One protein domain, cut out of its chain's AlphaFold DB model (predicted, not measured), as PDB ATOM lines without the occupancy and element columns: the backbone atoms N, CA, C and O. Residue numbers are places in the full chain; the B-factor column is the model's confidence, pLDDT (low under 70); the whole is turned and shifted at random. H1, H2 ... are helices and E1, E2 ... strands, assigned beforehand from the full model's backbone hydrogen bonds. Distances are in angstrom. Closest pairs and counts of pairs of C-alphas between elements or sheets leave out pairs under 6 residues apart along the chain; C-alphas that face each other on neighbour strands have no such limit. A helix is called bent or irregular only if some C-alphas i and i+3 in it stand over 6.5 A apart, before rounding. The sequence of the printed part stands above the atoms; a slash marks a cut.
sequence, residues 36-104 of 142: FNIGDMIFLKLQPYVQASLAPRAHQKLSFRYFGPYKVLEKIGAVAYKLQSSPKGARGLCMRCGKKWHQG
ATOM      1  N   PHE A  36     -54.837 -52.178 -29.300       88.62
ATOM      2  CA  PHE A  36     -54.964 -50.724 -29.254       88.62
ATOM      3  C   PHE A  36     -56.437 -50.328 -29.223       88.62
ATOM      4  O   PHE A  36     -57.286 -51.032 -29.793       88.62
ATOM      5  N   ASN A  37     -56.719 -49.202 -28.579       91.12
ATOM      6  CA  ASN A  37     -58.039 -48.597 -28.491       91.12
ATOM      7  C   ASN A  37     -58.168 -47.412 -29.453       91.12
ATOM      8  O   ASN A  37     -57.189 -46.876 -29.977       91.12
ATOM      9  N   ILE A  38     -59.411 -47.006 -29.708       91.81
ATOM     10  CA  ILE A  38     -59.701 -45.819 -30.515       91.81
ATOM     11  C   ILE A  38     -59.163 -44.591 -29.775       91.81
ATOM     12  O   ILE A  38     -59.446 -44.396 -28.597       91.81
ATOM     13  N   GLY A  39     -58.398 -43.758 -30.478       88.19
ATOM     14  CA  GLY A  39     -57.754 -42.575 -29.912       88.19
ATOM     15  C   GLY A  39     -56.282 -42.751 -29.545       88.19
ATOM     16  O   GLY A  39     -55.597 -41.736 -29.407       88.19
ATOM     17  N   ASP A  40     -55.779 -43.987 -29.478       89.44
ATOM     18  CA  ASP A  40     -54.370 -44.253 -29.183       89.44
ATOM     19  C   ASP A  40     -53.451 -43.752 -30.303       89.44
ATOM     20  O   ASP A  40     -53.785 -43.805 -31.493       89.44
ATOM     21  N   MET A  41     -52.260 -43.300 -29.909       85.44
ATOM     22  CA  MET A  41     -51.197 -42.870 -30.815       85.44
ATOM     23  C   MET A  41     -50.170 -43.993 -30.966       85.44
ATOM     24  O   MET A  41     -49.407 -44.273 -30.041       85.44
ATOM     25  N   ILE A  42     -50.137 -44.631 -32.136       83.94
ATOM     26  CA  ILE A  42     -49.305 -45.814 -32.393       83.94
ATOM     27  C   ILE A  42     -48.279 -45.569 -33.495       83.94
ATOM     28  O   ILE A  42     -48.525 -44.812 -34.428       83.94
ATOM     29  N   PHE A  43     -47.142 -46.259 -33.422       83.12
ATOM     30  CA  PHE A  43     -46.147 -46.250 -34.490       83.12
ATOM     31  C   PHE A  43     -46.376 -47.376 -35.494       83.12
ATOM     32  O   PHE A  43     -46.553 -48.534 -35.109       83.12
ATOM     33  N   LEU A  44     -46.306 -47.058 -36.788       77.56
ATOM     34  CA  LEU A  44     -46.503 -48.031 -37.859       77.56
ATOM     35  C   LEU A  44     -45.173 -48.627 -38.319       77.56
ATOM     36  O   LEU A  44     -44.218 -47.909 -38.616       77.56
ATOM     37  N   LYS A  45     -45.123 -49.950 -38.444       78.75
ATOM     38  CA  LYS A  45     -44.026 -50.651 -39.109       78.75
ATOM     39  C   LYS A  45     -44.414 -50.927 -40.554       78.75
ATOM     40  O   LYS A  45     -45.370 -51.655 -40.804       78.75
ATOM     41  N   LEU A  46     -43.667 -50.362 -41.492       73.81
ATOM     42  CA  LEU A  46     -43.916 -50.541 -42.919       73.81
ATOM     43  C   LEU A  46     -43.133 -51.727 -43.483       73.81
ATOM     44  O   LEU A  46     -42.112 -52.147 -42.931       73.81
ATOM     45  N   GLN A  47     -43.620 -52.267 -44.597       72.69
ATOM     46  CA  GLN A  47     -42.869 -53.252 -45.368       72.69
ATOM     47  C   GLN A  47     -41.690 -52.575 -46.096       72.69
ATOM     48  O   GLN A  47     -41.827 -51.431 -46.539       72.69
ATOM     49  N   PRO A  48     -40.544 -53.266 -46.260       69.69
ATOM     50  CA  PRO A  48     -39.322 -52.670 -46.810       69.69
ATOM     51  C   PRO A  48     -39.485 -52.034 -48.200       69.69
ATOM     52  O   PRO A  48     -38.924 -50.971 -48.456       69.69
ATOM     53  N   TYR A  49     -40.280 -52.640 -49.088       70.38
ATOM     54  CA  TYR A  49     -40.502 -52.094 -50.431       70.38
ATOM     55  C   TYR A  49     -41.314 -50.789 -50.392       70.38
ATOM     56  O   TYR A  49     -40.974 -49.822 -51.072       70.38
ATOM     57  N   VAL A  50     -42.334 -50.718 -49.527       65.38
ATOM     58  CA  VAL A  50     -43.124 -49.499 -49.306       65.38
ATOM     59  C   VAL A  50     -42.216 -48.411 -48.738       65.38
ATOM     60  O   VAL A  50     -42.221 -47.277 -49.204       65.38
ATOM     61  N   GLN A  51     -41.357 -48.772 -47.786       64.00
ATOM     62  CA  GLN A  51     -40.382 -47.868 -47.184       64.00
ATOM     63  C   GLN A  51     -39.405 -47.266 -48.205       64.00
ATOM     64  O   GLN A  51     -39.120 -46.070 -48.118       64.00
ATOM     65  N   ALA A  52     -38.938 -48.051 -49.181       65.56
ATOM     66  CA  ALA A  52     -38.102 -47.548 -50.272       65.56
ATOM     67  C   ALA A  52     -38.863 -46.571 -51.188       65.56
ATOM     68  O   ALA A  52     -38.308 -45.547 -51.581       65.56
ATOM     69  N   SER A  53     -40.139 -46.853 -51.475       62.59
ATOM     70  CA  SER A  53     -40.976 -46.014 -52.349       62.59
ATOM     71  C   SER A  53     -41.420 -44.686 -51.718       62.59
ATOM     72  O   SER A  53     -41.624 -43.704 -52.423       62.59
ATOM     73  N   LEU A  54     -41.546 -44.623 -50.387       60.94
ATOM     74  CA  LEU A  54     -42.064 -43.441 -49.683       60.94
ATOM     75  C   LEU A  54     -41.068 -42.281 -49.594       60.94
ATOM     76  O   LEU A  54     -41.474 -41.120 -49.497       60.94
ATOM     77  N   ALA A  55     -39.770 -42.579 -49.541       58.81
ATOM     78  CA  ALA A  55     -38.714 -41.578 -49.617       58.81
ATOM     79  C   ALA A  55     -37.374 -42.249 -49.957       58.81
ATOM     80  O   ALA A  55     -36.882 -43.037 -49.139       58.81
ATOM     81  N   PRO A  56     -36.729 -41.901 -51.082       61.19
ATOM     82  CA  PRO A  56     -35.364 -42.333 -51.334       61.19
ATOM     83  C   PRO A  56     -34.442 -41.739 -50.260       61.19
ATOM     84  O   PRO A  56     -34.428 -40.534 -50.003       61.19
ATOM     85  N   ARG A  57     -33.708 -42.611 -49.569       66.38
ATOM     86  CA  ARG A  57     -32.741 -42.279 -48.512       66.38
ATOM     87  C   ARG A  57     -31.369 -42.774 -48.953       66.38
ATOM     88  O   ARG A  57     -31.287 -43.856 -49.524       66.38
ATOM     89  N   ALA A  58     -30.310 -42.049 -48.590       66.06
ATOM     90  CA  ALA A  58     -28.930 -42.458 -48.873       66.06
ATOM     91  C   ALA A  58     -28.587 -43.850 -48.302       66.06
ATOM     92  O   ALA A  58     -27.907 -44.638 -48.951       66.06
ATOM     93  N   HIS A  59     -29.112 -44.190 -47.116       73.25
ATOM     94  CA  HIS A  59     -28.870 -45.484 -46.470       73.25
ATOM     95  C   HIS A  59     -30.174 -46.120 -45.986       73.25
ATOM     96  O   HIS A  59     -30.724 -45.749 -44.947       73.25
ATOM     97  N   GLN A  60     -30.669 -47.119 -46.719       72.38
ATOM     98  CA  GLN A  60     -31.886 -47.846 -46.341       72.38
ATOM     99  C   GLN A  60     -31.691 -48.698 -45.076       72.38
ATOM    100  O   GLN A  60     -32.593 -48.766 -44.245       72.38
ATOM    101  N   LYS A  61     -30.501 -49.281 -44.867       74.56
ATOM    102  CA  LYS A  61     -30.199 -50.122 -43.690       74.56
ATOM    103  C   LYS A  61     -30.247 -49.359 -42.362       74.56
ATOM    104  O   LYS A  61     -30.656 -49.923 -41.358       74.56
ATOM    105  N   LEU A  62     -29.860 -48.082 -42.375       74.69
ATOM    106  CA  LEU A  62     -29.867 -47.204 -41.196       74.69
ATOM    107  C   LEU A  62     -31.166 -46.399 -41.067       74.69
ATOM    108  O   LEU A  62     -31.270 -45.491 -40.244       74.69
ATOM    109  N   SER A  63     -32.163 -46.678 -41.906       72.88
ATOM    110  CA  SER A  63     -33.429 -45.961 -41.848       72.88
ATOM    111  C   SER A  63     -34.312 -46.476 -40.706       72.88
ATOM    112  O   SER A  63     -34.256 -47.641 -40.315       72.88
ATOM    113  N   PHE A  64     -35.138 -45.586 -40.148       71.56
ATOM    114  CA  PHE A  64     -36.036 -45.942 -39.052       71.56
ATOM    115  C   PHE A  64     -37.002 -47.056 -39.466       71.56
ATOM    116  O   PHE A  64     -37.595 -47.014 -40.541       71.56
ATOM    117  N   ARG A  65     -37.180 -48.041 -38.583       71.88
ATOM    118  CA  ARG A  65     -38.080 -49.185 -38.796       71.88
ATOM    119  C   ARG A  65     -39.556 -48.849 -38.558       71.88
ATOM    120  O   ARG A  65     -40.432 -49.482 -39.142       71.88
ATOM    121  N   TYR A  66     -39.814 -47.893 -37.669       76.88
ATOM    122  CA  TYR A  66     -41.145 -47.464 -37.260       76.88
ATOM    123  C   TYR A  66     -41.369 -46.005 -37.654       76.88
ATOM    124  O   TYR A  66     -40.458 -45.181 -37.563       76.88
ATOM    125  N   PHE A  67     -42.585 -45.692 -38.083       71.38
ATOM    126  CA  PHE A  67     -42.964 -44.401 -38.638       71.38
ATOM    127  C   PHE A  67     -44.124 -43.825 -37.854       71.38
ATOM    128  O   PHE A  67     -45.119 -44.528 -37.719       71.38
ATOM    129  N   GLY A  68     -43.980 -42.562 -37.436       70.50
ATOM    130  CA  GLY A  68     -45.057 -41.648 -37.048       70.50
ATOM    131  C   GLY A  68     -45.962 -42.080 -35.897       70.50
ATOM    132  O   GLY A  68     -46.378 -43.224 -35.851       70.50
ATOM    133  N   PRO A  69     -46.376 -41.180 -35.002       77.06
ATOM    134  CA  PRO A  69     -47.553 -41.462 -34.201       77.06
ATOM    135  C   PRO A  69     -48.801 -41.280 -35.082       77.06
ATOM    136  O   PRO A  69     -49.095 -40.178 -35.547       77.06
ATOM    137  N   TYR A  70     -49.514 -42.370 -35.337       81.69
ATOM    138  CA  TYR A  70     -50.806 -42.387 -36.017       81.69
ATOM    139  C   TYR A  70     -51.913 -42.575 -34.996       81.69
ATOM    140  O   TYR A  70     -51.832 -43.465 -34.151       81.69
ATOM    141  N   LYS A  71     -52.968 -41.772 -35.119       86.50
ATOM    142  CA  LYS A  71     -54.161 -41.934 -34.299       86.50
ATOM    143  C   LYS A  71     -55.016 -43.075 -34.842       86.50
ATOM    144  O   LYS A  71     -55.338 -43.086 -36.037       86.50
ATOM    145  N   VAL A  72     -55.403 -44.004 -33.974       89.69
ATOM    146  CA  VAL A  72     -56.394 -45.039 -34.292       89.69
ATOM    147  C   VAL A  72     -57.777 -44.390 -34.354       89.69
ATOM    148  O   VAL A  72     -58.247 -43.837 -33.361       89.69
ATOM    149  N   LEU A  73     -58.414 -44.436 -35.524       89.62
ATOM    150  CA  LEU A  73     -59.765 -43.904 -35.739       89.62
ATOM    151  C   LEU A  73     -60.837 -44.945 -35.437       89.62
ATOM    152  O   LEU A  73     -61.865 -44.625 -34.858       89.62
ATOM    153  N   GLU A  74     -60.596 -46.185 -35.852       90.00
ATOM    154  CA  GLU A  74     -61.594 -47.246 -35.796       90.00
ATOM    155  C   GLU A  74     -60.900 -48.606 -35.704       90.00
ATOM    156  O   GLU A  74     -59.833 -48.818 -36.294       90.00
ATOM    157  N   LYS A  75     -61.503 -49.541 -34.967       92.31
ATOM    158  CA  LYS A  75     -61.043 -50.927 -34.865       92.31
ATOM    159  C   LYS A  75     -61.905 -51.794 -35.781       92.31
ATOM    160  O   LYS A  75     -63.059 -52.050 -35.467       92.31
ATOM    161  N   ILE A  76     -61.337 -52.231 -36.904       88.31
ATOM    162  CA  ILE A  76     -62.037 -53.037 -37.920       88.31
ATOM    163  C   ILE A  76     -62.078 -54.514 -37.495       88.31
ATOM    164  O   ILE A  76     -63.028 -55.229 -37.792       88.31
ATOM    165  N   GLY A  77     -61.051 -54.981 -36.776       87.00
ATOM    166  CA  GLY A  77     -60.982 -56.344 -36.251       87.00
ATOM    167  C   GLY A  77     -59.990 -56.479 -35.100       87.00
ATOM    168  O   GLY A  77     -59.438 -55.490 -34.616       87.00
ATOM    169  N   ALA A  78     -59.727 -57.712 -34.660       82.81
ATOM    170  CA  ALA A  78     -58.806 -57.972 -33.549       82.81
ATOM    171  C   ALA A  78     -57.372 -57.464 -33.814       82.81
ATOM    172  O   ALA A  78     -56.708 -57.020 -32.884       82.81
ATOM    173  N   VAL A  79     -56.923 -57.482 -35.078       83.56
ATOM    174  CA  VAL A  79     -55.557 -57.099 -35.502       83.56
ATOM    175  C   VAL A  79     -55.564 -55.983 -36.566       83.56
ATOM    176  O   VAL A  79     -54.513 -55.524 -37.008       83.56
ATOM    177  N   ALA A  80     -56.745 -55.518 -36.986       86.94
ATOM    178  CA  ALA A  80     -56.900 -54.553 -38.075       86.94
ATOM    179  C   ALA A  80     -57.463 -53.222 -37.559       86.94
ATOM    180  O   ALA A  80     -58.554 -53.172 -36.990       86.94
ATOM    181  N   TYR A  81     -56.721 -52.142 -37.803       88.69
ATOM    182  CA  TYR A  81     -57.024 -50.801 -37.309       88.69
ATOM    183  C   TYR A  81     -57.025 -49.791 -38.448       88.69
ATOM    184  O   TYR A  81     -56.116 -49.774 -39.281       88.69
ATOM    185  N   LYS A  82     -58.026 -48.912 -38.456       86.44
ATOM    186  CA  LYS A  82     -58.076 -47.759 -39.347       86.44
ATOM    187  C   LYS A  82     -57.300 -46.618 -38.712       86.44
ATOM    188  O   LYS A  82     -57.606 -46.189 -37.599       86.44
ATOM    189  N   LEU A  83     -56.297 -46.127 -39.425       86.69
ATOM    190  CA  LEU A  83     -55.441 -45.040 -38.966       86.69
ATOM    191  C   LEU A  83     -55.817 -43.738 -39.656       86.69
ATOM    192  O   LEU A  83     -56.230 -43.730 -40.818       86.69
ATOM    193  N   GLN A  84     -55.648 -42.625 -38.949       82.50
ATOM    194  CA  GLN A  84     -55.812 -41.312 -39.550       82.50
ATOM    195  C   GLN A  84     -54.724 -41.086 -40.605       82.50
ATOM    196  O   GLN A  84     -53.534 -41.038 -40.289       82.50
ATOM    197  N   SER A  85     -55.137 -40.921 -41.863       64.19
ATOM    198  CA  SER A  85     -54.244 -40.473 -42.929       64.19
ATOM    199  C   SER A  85     -53.836 -39.029 -42.635       64.19
ATOM    200  O   SER A  85     -54.660 -38.120 -42.711       64.19
ATOM    201  N   SER A  86     -52.588 -38.806 -42.213       55.12
ATOM    202  CA  SER A  86     -52.093 -37.441 -42.021       55.12
ATOM    203  C   SER A  86     -51.932 -36.784 -43.397       55.12
ATOM    204  O   SER A  86     -51.161 -37.307 -44.207       55.12
ATOM    205  N   PRO A  87     -52.592 -35.644 -43.680       46.00
ATOM    206  CA  PRO A  87     -52.600 -35.063 -45.024       46.00
ATOM    207  C   PRO A  87     -51.208 -34.631 -45.497       46.00
ATOM    208  O   PRO A  87     -50.964 -34.521 -46.694       46.00
ATOM    209  N   LYS A  88     -50.289 -34.348 -44.564       48.25
ATOM    210  CA  LYS A  88     -48.940 -33.840 -44.830       48.25
ATOM    211  C   LYS A  88     -48.025 -34.257 -43.679       48.25
ATOM    212  O   LYS A  88     -48.050 -33.666 -42.609       48.25
ATOM    213  N   GLY A  89     -47.193 -35.274 -43.903       51.06
ATOM    214  CA  GLY A  89     -46.076 -35.586 -43.009       51.06
ATOM    215  C   GLY A  89     -46.460 -36.290 -41.708       51.06
ATOM    216  O   GLY A  89     -46.198 -35.784 -40.622       51.06
ATOM    217  N   ALA A  90     -46.899 -37.545 -41.802       47.31
ATOM    218  CA  ALA A  90     -46.962 -38.474 -40.667       47.31
ATOM    219  C   ALA A  90     -45.582 -38.859 -40.083       47.31
ATOM    220  O   ALA A  90     -45.410 -39.936 -39.528       47.31
ATOM    221  N   ARG A  91     -44.544 -38.037 -40.255       51.47
ATOM    222  CA  ARG A  91     -43.192 -38.367 -39.800       51.47
ATOM    223  C   ARG A  91     -42.787 -37.634 -38.538       51.47
ATOM    224  O   ARG A  91     -41.777 -38.010 -37.970       51.47
ATOM    225  N   GLY A  92     -43.477 -36.558 -38.147       54.00
ATOM    226  CA  GLY A  92     -42.876 -35.592 -37.223       54.00
ATOM    227  C   GLY A  92     -41.479 -35.153 -37.691       54.00
ATOM    228  O   GLY A  92     -40.701 -34.696 -36.869       54.00
ATOM    229  N   LEU A  93     -41.148 -35.334 -38.983       54.78
ATOM    230  CA  LEU A  93     -39.848 -35.090 -39.607       54.78
ATOM    231  C   LEU A  93     -40.038 -34.522 -41.039       54.78
ATOM    232  O   LEU A  93     -40.922 -34.985 -41.767       54.78
ATOM    233  N   CYS A  94     -39.216 -33.545 -41.460       57.72
ATOM    234  CA  CYS A  94     -39.200 -32.951 -42.812       57.72
ATOM    235  C   CYS A  94     -38.859 -34.029 -43.852       57.72
ATOM    236  O   CYS A  94     -37.877 -34.756 -43.708       57.72
ATOM    237  N   MET A  95     -39.640 -34.112 -44.936       47.16
ATOM    238  CA  MET A  95     -39.428 -35.099 -46.008       47.16
ATOM    239  C   MET A  95     -38.116 -34.890 -46.776       47.16
ATOM    240  O   MET A  95     -37.622 -35.832 -47.385       47.16
ATOM    241  N   ARG A  96     -37.563 -33.670 -46.726       50.03
ATOM    242  CA  ARG A  96     -36.347 -33.261 -47.438       50.03
ATOM    243  C   ARG A  96     -35.061 -33.552 -46.660       50.03
ATOM    244  O   ARG A  96     -34.091 -33.988 -47.256       50.03
ATOM    245  N   CYS A  97     -35.051 -33.331 -45.342       58.34
ATOM    246  CA  CYS A  97     -33.840 -33.456 -44.512       58.34
ATOM    247  C   CYS A  97     -33.941 -34.493 -43.382       58.34
ATOM    248  O   CYS A  97     -32.947 -34.777 -42.725       58.34
ATOM    249  N   GLY A  98     -35.127 -35.047 -43.109       55.34
ATOM    250  CA  GLY A  98     -35.324 -36.041 -42.053       55.34
ATOM    251  C   GLY A  98     -35.215 -35.517 -40.613       55.34
ATOM    252  O   GLY A  98     -35.185 -36.347 -39.712       55.34
ATOM    253  N   LYS A  99     -35.173 -34.191 -40.381       61.69
ATOM    254  CA  LYS A  99     -35.181 -33.543 -39.044       61.69
ATOM    255  C   LYS A  99     -36.594 -33.309 -38.515       61.69
ATOM    256  O   LYS A  99     -37.506 -33.192 -39.325       61.69
ATOM    257  N   LYS A 100     -36.759 -33.166 -37.190       58.06
ATOM    258  CA  LYS A 100     -38.049 -32.931 -36.508       58.06
ATOM    259  C   LYS A 100     -38.843 -31.779 -37.140       58.06
ATOM    260  O   LYS A 100     -38.329 -30.676 -37.288       58.06
ATOM    261  N   TRP A 101     -40.078 -32.059 -37.548       60.81
ATOM    262  CA  TRP A 101     -40.953 -31.136 -38.271       60.81
ATOM    263  C   TRP A 101     -41.777 -30.278 -37.306       60.81
ATOM    264  O   TRP A 101     -42.340 -30.795 -36.343       60.81
ATOM    265  N   HIS A 102     -41.870 -28.981 -37.603       61.44
ATOM    266  CA  HIS A 102     -42.774 -28.015 -36.976       61.44
ATOM    267  C   HIS A 102     -43.225 -26.983 -38.028       61.44
ATOM    268  O   HIS A 102     -42.612 -26.870 -39.091       61.44
ATOM    269  N   GLN A 103     -44.279 -26.218 -37.731       56.81
ATOM    270  CA  GLN A 103     -45.026 -25.384 -38.690       56.81
ATOM    271  C   GLN A 103     -44.208 -24.255 -39.371       56.81
ATOM    272  O   GLN A 103     -44.658 -23.709 -40.371       56.81
ATOM    273  N   GLY A 104     -42.992 -23.947 -38.890       65.88
ATOM    274  CA  GLY A 104     -42.069 -22.937 -39.447       65.88
ATOM    275  C   GLY A 104     -40.727 -23.493 -39.947       65.88
ATOM    276  O   GLY A 104     -39.750 -22.755 -40.060       65.88
TER     277      GLY A 104
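AT A GLANCE: This is residues 36 to 104 of the 142 residues of the protein "Hypothetical protein" of Miscanthus lutarioriparius (UniProt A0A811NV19). With little regular structure, this is a bent ribbon of three antiparallel strands, ordered E1 - E2 - E3: E1 pairs with residues 66 to 71 of long E2, E3 with residues 72 to 75. Short helix H1 lies off the sheet, and residues 84 to 104 form an unnamed tail. The 69 printed residues, along the chain E1, H1, E2, E3, are mixed in class, with 25 in named elements, under half. The whole is only just loose, close to compact (radius of gyration of the C-alphas 13.3 A), and flat, 37 by 31 by 16 A.

IN THESE COORDINATES: Find C-alpha 41 at (-51.197, -42.870, -30.815); E1, residues 41 to 45, runs 13.4 A from there. H1 is residues 48 to 54, 10.0 A. E2, residues 66 to 75, 20.3 A, bends by 76 degrees at Pro 69. E3, residues 81 to 83, 6.2 A, ends at (-55.441, -45.040, -38.966).

HOW THE PARTS SIT: Between E1 and E2, at 120 degrees, look for N 42 and O 70, 2.9 A apart. In the hairpin E2 and E3, N 82 and O 74 are 2.8 A apart; both pairs are within hydrogen-bond range. E1 and E3 are apart. H1, with every O i to N i+4 pair within range, is not on the sheet.

THE WHOLE: The printed part has no cut; the farthest C-alphas, Ala 78 and Gly 104, are 39.3 A apart. The link H1 to E2 is long, 11 residues. pLDDT is under 70 at residues 48, 50 to 58 and 85 to 104.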